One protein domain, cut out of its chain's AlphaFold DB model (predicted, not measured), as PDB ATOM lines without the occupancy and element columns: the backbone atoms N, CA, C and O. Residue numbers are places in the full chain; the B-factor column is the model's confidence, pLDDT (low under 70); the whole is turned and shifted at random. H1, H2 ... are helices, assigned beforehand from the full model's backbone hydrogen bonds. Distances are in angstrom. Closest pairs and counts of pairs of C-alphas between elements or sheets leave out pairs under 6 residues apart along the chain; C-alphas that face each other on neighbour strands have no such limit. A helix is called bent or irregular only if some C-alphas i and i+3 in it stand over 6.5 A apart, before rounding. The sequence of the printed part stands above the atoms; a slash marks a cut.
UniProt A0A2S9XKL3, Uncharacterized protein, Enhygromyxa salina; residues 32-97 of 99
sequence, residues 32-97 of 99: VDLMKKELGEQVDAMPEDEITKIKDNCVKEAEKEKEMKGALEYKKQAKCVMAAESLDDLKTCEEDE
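This is residues 32 to 97 of the 99 residues of an uncharacterized protein of Enhygromyxa salina (UniProt A0A2S9XKL3). What shape does the backbone make? It is a loose, open frame: the long helix H3 forms one side, the short helices H1 and H2 fold back from one end of it, and the helical hairpin of H4 and H5 folds back from the other. The start of H5 comes round to H1, which nearly closes the frame about a thinly filled middle. What is it made of, and how large is it? The printed part has 66 residues with five named helices, H1 to H5 in that order, and no named strand, and its class is all helix. It is only just loose, close to compact, with a radius of gyration of the C-alphas of 13.1 A, and it is elongated, spanning 36 by 22 by 13 A.

Where do the first helices lie? H1 is residues 32 to 39, 10.2 A long, with C-alpha 32 at (147.781, 170.176, 151.020). H2 is residues 41 to 44, 4.8 A long. Where is the longest helix? H3 is residues 48 to 69, 31.1 A long, with C-alpha 48 at (138.641, 173.527, 157.631). What follows it? H4 is residues 71 to 83, 18.0 A long. H5 is residues 87 to 97, 17.8 A long, with C-alpha 97 at (169.790, 172.819, 146.771); it is neither bent nor irregular, but only just: C-alphas 94 and 97 are 6.2 A apart.

What does H1 meet? H1 and H2 touch only at the corner by their link, the closest C-alphas being those of Lys 36 and Val 43, 5.6 A apart. H1 and H3 are close but not clearly touching, closest at the C-alphas of Val 32 and Lys 55, 7.3 A. H1 and H5 only just touch, with 3 pairs of C-alphas within 8 A, the closest those of Leu 34 and Leu 87, 6.4 A, at a steep tilt of 52 degrees, opposite ways. How does H4 stand to its neighbours? H3 and H4 only just touch, only at the corner, with 3 pairs of C-alphas within 8 A, the closest those of Lys 66 and Tyr 74, 5.2 A; residues 65 to 66 of H3 and 73 to 74 of H4 alone take part. H4 and H5 form a helical hairpin and touch at a shallow tilt of 26 degrees, opposite ways, closest at the C-alphas of Cys 80 and Cys 93, 5.5 A. Which pairs are apart? Among them are H3 and H5, H1 and H4, and, only just, H2 and H3, closest at 8.0 A. What do the backbones show? In H1, H3 and H4 every O i to N i+4 pair is within hydrogen-bond range, while H5 has 1 of 7 and 4 of 8 O i to N i+3 pairs; H2 is too short for an O i to N i+4 pair.

How far does it reach? The two C-alphas farthest apart, those of Ala 45 and Leu 72, are 36.8 A apart. Residues 45 to 50, of which 48 to 50 belong to H3, stand free. Is it continuous and confident? The printed part has no cut, and the four links are tight. The mean pLDDT of the printed part is 87.5, and residues 94 to 97 are under 70.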
ATOM      1  N   VAL A  32     149.018 170.596 150.335       92.19
ATOM      2  CA  VAL A  32     147.781 170.176 151.020       92.19
ATOM      3  C   VAL A  32     147.050 169.098 150.221       92.19
ATOM      4  O   VAL A  32     146.533 168.146 150.807       92.19
ATOM      5  N   ASP A  33     147.027 169.202 148.896       93.12
ATOM      6  CA  ASP A  33     146.387 168.211 148.032       93.12
ATOM      7  C   ASP A  33     147.133 166.867 148.063       93.12
ATOM      8  O   ASP A  33     146.493 165.816 148.128       93.12
ATOM      9  N   LEU A  34     148.471 166.877 148.116       92.75
ATOM     10  CA  LEU A  34     149.282 165.676 148.349       92.75
ATOM     11  C   LEU A  34     149.008 165.066 149.730       92.75
ATOM     12  O   LEU A  34     148.815 163.855 149.836       92.75
ATOM     13  N   MET A  35     148.914 165.892 150.778       90.38
ATOM     14  CA  MET A  35     148.544 165.422 152.116       90.38
ATOM     15  C   MET A  35     147.169 164.754 152.106       90.38
ATOM     16  O   MET A  35     147.028 163.657 152.640       90.38
ATOM     17  N   LYS A  36     146.166 165.364 151.467       91.19
ATOM     18  CA  LYS A  36     144.829 164.766 151.311       91.19
ATOM     19  C   LYS A  36     144.883 163.452 150.543       91.19
ATOM     20  O   LYS A  36     144.273 162.475 150.960       91.19
ATOM     21  N   LYS A  37     145.632 163.414 149.440       91.56
ATOM     22  CA  LYS A  37     145.786 162.226 148.593       91.56
ATOM     23  C   LYS A  37     146.370 161.039 149.363       91.56
ATOM     24  O   LYS A  37     145.912 159.918 149.161       91.56
ATOM     25  N   GLU A  38     147.371 161.266 150.209       91.25
ATOM     26  CA  GLU A  38     148.088 160.182 150.894       91.25
ATOM     27  C   GLU A  38     147.539 159.836 152.275       91.25
ATOM     28  O   GLU A  38     147.493 158.666 152.649       91.25
ATOM     29  N   LEU A  39     147.133 160.846 153.043       88.12
ATOM     30  CA  LEU A  39     146.681 160.673 154.423       88.12
ATOM     31  C   LEU A  39     145.155 160.527 154.520       88.12
ATOM     32  O   LEU A  39     144.661 160.076 155.558       88.12
ATOM     33  N   GLY A  40     144.424 160.869 153.451       86.56
ATOM     34  CA  GLY A  40     142.988 160.633 153.290       86.56
ATOM     35  C   GLY A  40     142.162 161.159 154.459       86.56
ATOM     36  O   GLY A  40     142.219 162.341 154.800       86.56
ATOM     37  N   GLU A  41     141.448 160.243 155.119       84.38
ATOM     38  CA  GLU A  41     140.532 160.530 156.230       84.38
ATOM     39  C   GLU A  41     141.170 161.328 157.377       84.38
ATOM     40  O   GLU A  41     140.466 162.051 158.075       84.38
ATOM     41  N   GLN A  42     142.490 161.250 157.578       83.50
ATOM     42  CA  GLN A  42     143.165 162.043 158.612       83.50
ATOM     43  C   GLN A  42     143.126 163.543 158.312       83.50
ATOM     44  O   GLN A  42     143.016 164.349 159.232       83.50
ATOM     45  N   VAL A  43     143.217 163.916 157.035       83.94
ATOM     46  CA  VAL A  43     143.178 165.318 156.609       83.94
ATOM     47  C   VAL A  43     141.738 165.788 156.462       83.94
ATOM     48  O   VAL A  43     141.441 166.922 156.822       83.94
ATOM     49  N   ASP A  44     140.833 164.914 156.024       83.56
ATOM     50  CA  ASP A  44     139.402 165.228 155.943       83.56
ATOM     51  C   ASP A  44     138.743 165.370 157.327       83.56
ATOM     52  O   ASP A  44     137.750 166.080 157.472       83.56
ATOM     53  N   ALA A  45     139.298 164.724 158.358       86.56
ATOM     54  CA  ALA A  45     138.862 164.885 159.743       86.56
ATOM     55  C   ALA A  45     139.381 166.176 160.402       86.56
ATOM     56  O   ALA A  45     138.905 166.528 161.486       86.56
ATOM     57  N   MET A  46     140.346 166.875 159.788       86.69
ATOM     58  CA  MET A  46     140.808 168.159 160.307       86.69
ATOM     59  C   MET A  46     139.764 169.252 160.041       86.69
ATOM     60  O   MET A  46     139.204 169.326 158.945       86.69
ATOM     61  N   PRO A  47     139.524 170.147 161.012       90.31
ATOM     62  CA  PRO A  47     138.710 171.333 160.800       90.31
ATOM     63  C   PRO A  47     139.206 172.172 159.611       90.31
ATOM     64  O   PRO A  47     140.409 172.370 159.424       90.31
ATOM     65  N   GLU A  48     138.286 172.713 158.807       87.50
ATOM     66  CA  GLU A  48     138.641 173.527 157.631       87.50
ATOM     67  C   GLU A  48     139.468 174.774 157.992       87.50
ATOM     68  O   GLU A  48     140.316 175.215 157.208       87.50
ATOM     69  N   ASP A  49     139.258 175.340 159.183       90.75
ATOM     70  CA  ASP A  49     140.048 176.455 159.702       90.75
ATOM     71  C   ASP A  49     141.491 176.042 160.017       90.75
ATOM     72  O   ASP A  49     142.413 176.833 159.813       90.75
ATOM     73  N   GLU A  50     141.709 174.792 160.430       90.69
ATOM     74  CA  GLU A  50     143.043 174.242 160.652       90.69
ATOM     75  C   GLU A  50     143.782 174.039 159.323       90.69
ATOM     76  O   GLU A  50     144.911 174.510 159.176       90.69
ATOM     77  N   ILE A  51     143.118 173.465 158.312       88.62
ATOM     78  CA  ILE A  51     143.669 173.345 156.949       88.62
ATOM     79  C   ILE A  51     144.013 174.720 156.370       88.62
ATOM     80  O   ILE A  51     145.085 174.915 155.790       88.62
ATOM     81  N   THR A  52     143.120 175.693 156.551       90.62
ATOM     82  CA  THR A  52     143.336 177.068 156.088       90.62
ATOM     83  C   THR A  52     144.544 177.688 156.783       90.62
ATOM     84  O   THR A  52     145.414 178.247 156.120       90.62
ATOM     85  N   LYS A  53     144.667 177.514 158.101       92.44
ATOM     86  CA  LYS A  53     145.808 178.012 158.876       92.44
ATOM     87  C   LYS A  53     147.127 177.351 158.472       92.44
ATOM     88  O   LYS A  53     148.151 178.033 158.433       92.44
ATOM     89  N   ILE A  54     147.122 176.054 158.164       90.50
ATOM     90  CA  ILE A  54     148.296 175.341 157.634       90.50
ATOM     91  C   ILE A  54     148.724 175.963 156.304       90.50
ATOM     92  O   ILE A  54     149.895 176.307 156.141       90.50
ATOM     93  N   LYS A  55     147.776 176.180 155.386       92.50
ATOM     94  CA  LYS A  55     148.051 176.809 154.091       92.50
ATOM     95  C   LYS A  55     148.588 178.234 154.249       92.50
ATOM     96  O   LYS A  55     149.607 178.559 153.649       92.50
ATOM     97  N   ASP A  56     147.966 179.058 155.088       93.75
ATOM     98  CA  ASP A  56     148.391 180.445 155.315       93.75
ATOM     99  C   ASP A  56     149.799 180.527 155.920       93.75
ATOM    100  O   ASP A  56     150.592 181.398 155.560       93.75
ATOM    101  N   ASN A  57     150.129 179.617 156.839       93.69
ATOM    102  CA  ASN A  57     151.477 179.528 157.397       93.69
ATOM    103  C   ASN A  57     152.488 179.060 156.346       93.69
ATOM    104  O   ASN A  57     153.574 179.626 156.273       93.69
ATOM    105  N   CYS A  58     152.124 178.084 155.511       93.75
ATOM    106  CA  CYS A  58     152.961 177.657 154.393       93.75
ATOM    107  C   CYS A  58     153.261 178.826 153.444       93.75
ATOM    108  O   CYS A  58     154.422 179.046 153.109       93.75
ATOM    109  N   VAL A  59     152.252 179.622 153.071       94.31
ATOM    110  CA  VAL A  59     152.431 180.777 152.174       94.31
ATOM    111  C   VAL A  59     153.408 181.782 152.778       94.31
ATOM    112  O   VAL A  59     154.349 182.192 152.104       94.31
ATOM    113  N   LYS A  60     153.249 182.120 154.063       94.75
ATOM    114  CA  LYS A  60     154.155 183.046 154.762       94.75
ATOM    115  C   LYS A  60     155.600 182.553 154.794       94.75
ATOM    116  O   LYS A  60     156.517 183.341 154.575       94.75
ATOM    117  N   GLU A  61     155.815 181.271 155.082       91.69
ATOM    118  CA  GLU A  61     157.168 180.709 155.095       91.69
ATOM    119  C   GLU A  61     157.755 180.639 153.681       91.69
ATOM    120  O   GLU A  61     158.911 181.007 153.498       91.69
ATOM    121  N   ALA A  62     156.959 180.291 152.669       89.19
ATOM    122  CA  ALA A  62     157.385 180.292 151.272       89.19
ATOM    123  C   ALA A  62     157.746 181.704 150.768       89.19
ATOM    124  O   ALA A  62     158.730 181.876 150.045       89.19
ATOM    125  N   GLU A  63     156.998 182.737 151.166       90.75
ATOM    126  CA  GLU A  63     157.340 184.136 150.883       90.75
ATOM    127  C   GLU A  63     158.659 184.536 151.548       90.75
ATOM    128  O   GLU A  63     159.551 185.075 150.889       90.75
ATOM    129  N   LYS A  64     158.824 184.211 152.831       91.25
ATOM    130  CA  LYS A  64     160.056 184.482 153.576       91.25
ATOM    131  C   LYS A  64     161.255 183.731 152.994       91.25
ATOM    132  O   LYS A  64     162.348 184.280 152.888       91.25
ATOM    133  N   GLU A  65     161.070 182.483 152.586       86.25
ATOM    134  CA  GLU A  65     162.097 181.674 151.936       86.25
ATOM    135  C   GLU A  65     162.508 182.273 150.588       86.25
ATOM    136  O   GLU A  65     163.702 182.403 150.309       86.25
ATOM    137  N   LYS A  66     161.538 182.739 149.796       86.44
ATOM    138  CA  LYS A  66     161.789 183.480 148.557       86.44
ATOM    139  C   LYS A  66     162.580 184.764 148.794       86.44
ATOM    140  O   LYS A  66     163.455 185.082 147.985       86.44
ATOM    141  N   GLU A  67     162.302 185.494 149.871       89.12
ATOM    142  CA  GLU A  67     163.075 186.679 150.259       89.12
ATOM    143  C   GLU A  67     164.512 186.324 150.665       89.12
ATOM    144  O   GLU A  67     165.447 187.021 150.270       89.12
ATOM    145  N   MET A  68     164.707 185.229 151.407       88.12
ATOM    146  CA  MET A  68     166.024 184.815 151.909       88.12
ATOM    147  C   MET A  68     166.921 184.189 150.833       88.12
ATOM    148  O   MET A  68     168.100 184.528 150.743       88.12
ATOM    149  N   LYS A  69     166.387 183.263 150.030       83.62
ATOM    150  CA  LYS A  69     167.142 182.521 149.001       83.62
ATOM    151  C   LYS A  69     167.167 183.238 147.650       83.62
ATOM    152  O   LYS A  69     168.008 182.957 146.797       83.62
ATOM    153  N   GLY A  70     166.255 184.187 147.453       86.81
ATOM    154  CA  GLY A  70     166.070 184.899 146.200       86.81
ATOM    155  C   GLY A  70     165.157 184.159 145.221       86.81
ATOM    156  O   GLY A  70     164.953 182.947 145.269       86.81
ATOM    157  N   ALA A  71     164.612 184.921 144.270       85.06
ATOM    158  CA  ALA A  71     163.562 184.448 143.370       85.06
ATOM    159  C   ALA A  71     163.970 183.273 142.460       85.06
ATOM    160  O   ALA A  71     163.095 182.541 142.000       85.06
ATOM    161  N   LEU A  72     165.264 183.102 142.164       86.69
ATOM    162  CA  LEU A  72     165.740 182.031 141.284       86.69
ATOM    163  C   LEU A  72     165.759 180.673 141.990       86.69
ATOM    164  O   LEU A  72     165.248 179.708 141.425       86.69
ATOM    165  N   GLU A  73     166.321 180.606 143.196       87.88
ATOM    166  CA  GLU A  73     166.396 179.363 143.975       87.88
ATOM    167  C   GLU A  73     164.999 178.936 144.422       87.88
ATOM    168  O   GLU A  73     164.568 177.831 144.097       87.88
ATOM    169  N   TYR A  74     164.202 179.881 144.936       88.75
ATOM    170  CA  TYR A  74     162.788 179.628 145.221       88.75
ATOM    171  C   TYR A  74     162.037 179.084 144.001       88.75
ATOM    172  O   TYR A  74     161.258 178.145 144.108       88.75
ATOM    173  N   LYS A  75     162.283 179.627 142.802       89.62
ATOM    174  CA  LYS A  75     161.646 179.123 141.579       89.62
ATOM    175  C   LYS A  75     162.028 177.673 141.275       89.62
ATOM    176  O   LYS A  75     161.185 176.952 140.743       89.62
ATOM    177  N   LYS A  76     163.270 177.251 141.532       89.62
ATOM    178  CA  LYS A  76     163.693 175.856 141.325       89.62
ATOM    179  C   LYS A  76     163.000 174.940 142.326       89.62
ATOM    180  O   LYS A  76     162.365 173.978 141.902       89.62
ATOM    181  N   GLN A  77     163.045 175.299 143.606       89.19
ATOM    182  CA  GLN A  77     162.396 174.560 144.685       89.19
ATOM    183  C   GLN A  77     160.884 174.451 144.460       89.19
ATOM    184  O   GLN A  77     160.345 173.351 144.408       89.19
ATOM    185  N   ALA A  78     160.205 175.574 144.210       91.19
ATOM    186  CA  ALA A  78     158.774 175.611 143.935       91.19
ATOM    187  C   ALA A  78     158.405 174.756 142.716       91.19
ATOM    188  O   ALA A  78     157.405 174.051 142.738       91.19
ATOM    189  N   LYS A  79     159.216 174.762 141.651       91.44
ATOM    190  CA  LYS A  79     158.987 173.876 140.498       91.44
ATOM    191  C   LYS A  79     159.160 172.400 140.838       91.44
ATOM    192  O   LYS A  79     158.404 171.599 140.303       91.44
ATOM    193  N   CYS A  80     160.128 172.055 141.685       92.62
ATOM    194  CA  CYS A  80     160.294 170.685 142.160       92.62
ATOM    195  C   CYS A  80     159.074 170.250 142.976       92.62
ATOM    196  O   CYS A  80     158.464 169.234 142.658       92.62
ATOM    197  N   VAL A  81     158.643 171.072 143.937       93.00
ATOM    198  CA  VAL A  81     157.460 170.798 144.767       93.00
ATOM    199  C   VAL A  81     156.208 170.622 143.908       93.00
ATOM    200  O   VAL A  81     155.474 169.660 144.094       93.00
ATOM    201  N   MET A  82     155.993 171.488 142.915       93.25
ATOM    202  CA  MET A  82     154.855 171.369 141.993       93.25
ATOM    203  C   MET A  82     154.917 170.127 141.088       93.25
ATOM    204  O   MET A  82     153.897 169.741 140.523       93.25
ATOM    205  N   ALA A  83     156.096 169.529 140.903       93.88
ATOM    206  CA  ALA A  83     156.278 168.297 140.136       93.88
ATOM    207  C   ALA A  83     156.222 167.032 141.008       93.88
ATOM    208  O   ALA A  83     156.149 165.935 140.460       93.88
ATOM    209  N   ALA A  84     156.259 167.171 142.336       93.75
ATOM    210  CA  ALA A  84     156.167 166.056 143.265       93.75
ATOM    211  C   ALA A  84     154.783 165.398 143.187       93.75
ATOM    212  O   ALA A  84     153.753 166.080 143.206       93.75
ATOM    213  N   GLU A  85     154.759 164.068 143.131       93.06
ATOM    214  CA  GLU A  85     153.522 163.282 143.081       93.06
ATOM    215  C   GLU A  85     153.198 162.614 144.423       93.06
ATOM    216  O   GLU A  85     152.092 162.069 144.581       93.06
ATOM    217  N   SER A  86     154.145 162.685 145.366       92.75
ATOM    218  CA  SER A  86     154.062 162.133 146.711       92.75
ATOM    219  C   SER A  86     154.718 163.014 147.785       92.75
ATOM    220  O   SER A  86     155.543 163.880 147.485       92.75
ATOM    221  N   LEU A  87     154.388 162.774 149.058       88.94
ATOM    222  CA  LEU A  87     155.032 163.439 150.199       88.94
ATOM    223  C   LEU A  87     156.511 163.050 150.352       88.94
ATOM    224  O   LEU A  87     157.285 163.812 150.932       88.94
ATOM    225  N   ASP A  88     156.921 161.887 149.843       88.31
ATOM    226  CA  ASP A  88     158.330 161.484 149.818       88.31
ATOM    227  C   ASP A  88     159.116 162.227 148.729       88.31
ATOM    228  O   ASP A  88     160.241 162.656 148.991       88.31
ATOM    229  N   ASP A  89     158.515 162.479 147.560       88.94
ATOM    230  CA  ASP A  89     159.140 163.288 146.504       88.94
ATOM    231  C   ASP A  89     159.409 164.720 146.989       88.94
ATOM    232  O   ASP A  89     160.467 165.282 146.699       88.94
ATOM    233  N   LEU A  90     158.506 165.290 147.801       86.94
ATOM    234  CA  LEU A  90     158.690 166.623 148.389       86.94
ATOM    235  C   LEU A  90     159.996 166.744 149.183       86.94
ATOM    236  O   LEU A  90     160.649 167.784 149.125       86.94
ATOM    237  N   LYS A  91     160.410 165.684 149.888       84.31
ATOM    238  CA  LYS A  91     161.638 165.693 150.703       84.31
ATOM    239  C   LYS A  91     162.887 165.860 149.842       84.31
ATOM    240  O   LYS A  91     163.844 166.500 150.263       84.31
ATOM    241  N   THR A  92     162.872 165.324 148.624       85.62
ATOM    242  CA  THR A  92     164.008 165.442 147.699       85.62
ATOM    243  C   THR A  92     164.172 166.859 147.144       85.62
ATOM    244  O   THR A  92     165.291 167.280 146.855       85.62
ATOM    245  N   CYS A  93     163.091 167.646 147.107       85.62
ATOM    246  CA  CYS A  93     163.113 169.023 146.615       85.62
ATOM    247  C   CYS A  93     163.876 170.002 147.516       85.62
ATOM    248  O   CYS A  93     164.310 171.051 147.043       85.62
ATOM    249  N   GLU A  94     164.055 169.673 148.798       69.62
ATOM    250  CA  GLU A  94     164.885 170.449 149.729       69.62
ATOM    251  C   GLU A  94     166.372 170.051 149.660       69.62
ATOM    252  O   GLU A  94     167.251 170.835 150.027       69.62
ATOM    253  N   GLU A  95     166.679 168.840 149.182       55.84
ATOM    254  CA  GLU A  95     168.043 168.301 149.115       55.84
ATOM    255  C   GLU A  95     168.788 168.695 147.831       55.84
ATOM    256  O   GLU A  95     170.015 168.851 147.858       55.84
ATOM    257  N   ASP A  96     168.070 168.935 146.731       50.06
ATOM    258  CA  ASP A  96     168.652 169.357 145.448       50.06
ATOM    259  C   ASP A  96     169.272 170.771 145.478       50.06
ATOM    260  O   ASP A  96     170.014 171.137 144.567       50.06
ATOM    261  N   GLU A  97     169.074 171.550 146.549       47.12
ATOM    262  CA  GLU A  97     169.790 172.819 146.771       47.12
ATOM    263  C   GLU A  97     171.220 172.647 147.329       47.12
ATOM    264  O   GLU A  97     171.944 173.632 147.487       47.12
TER     265      GLU A  97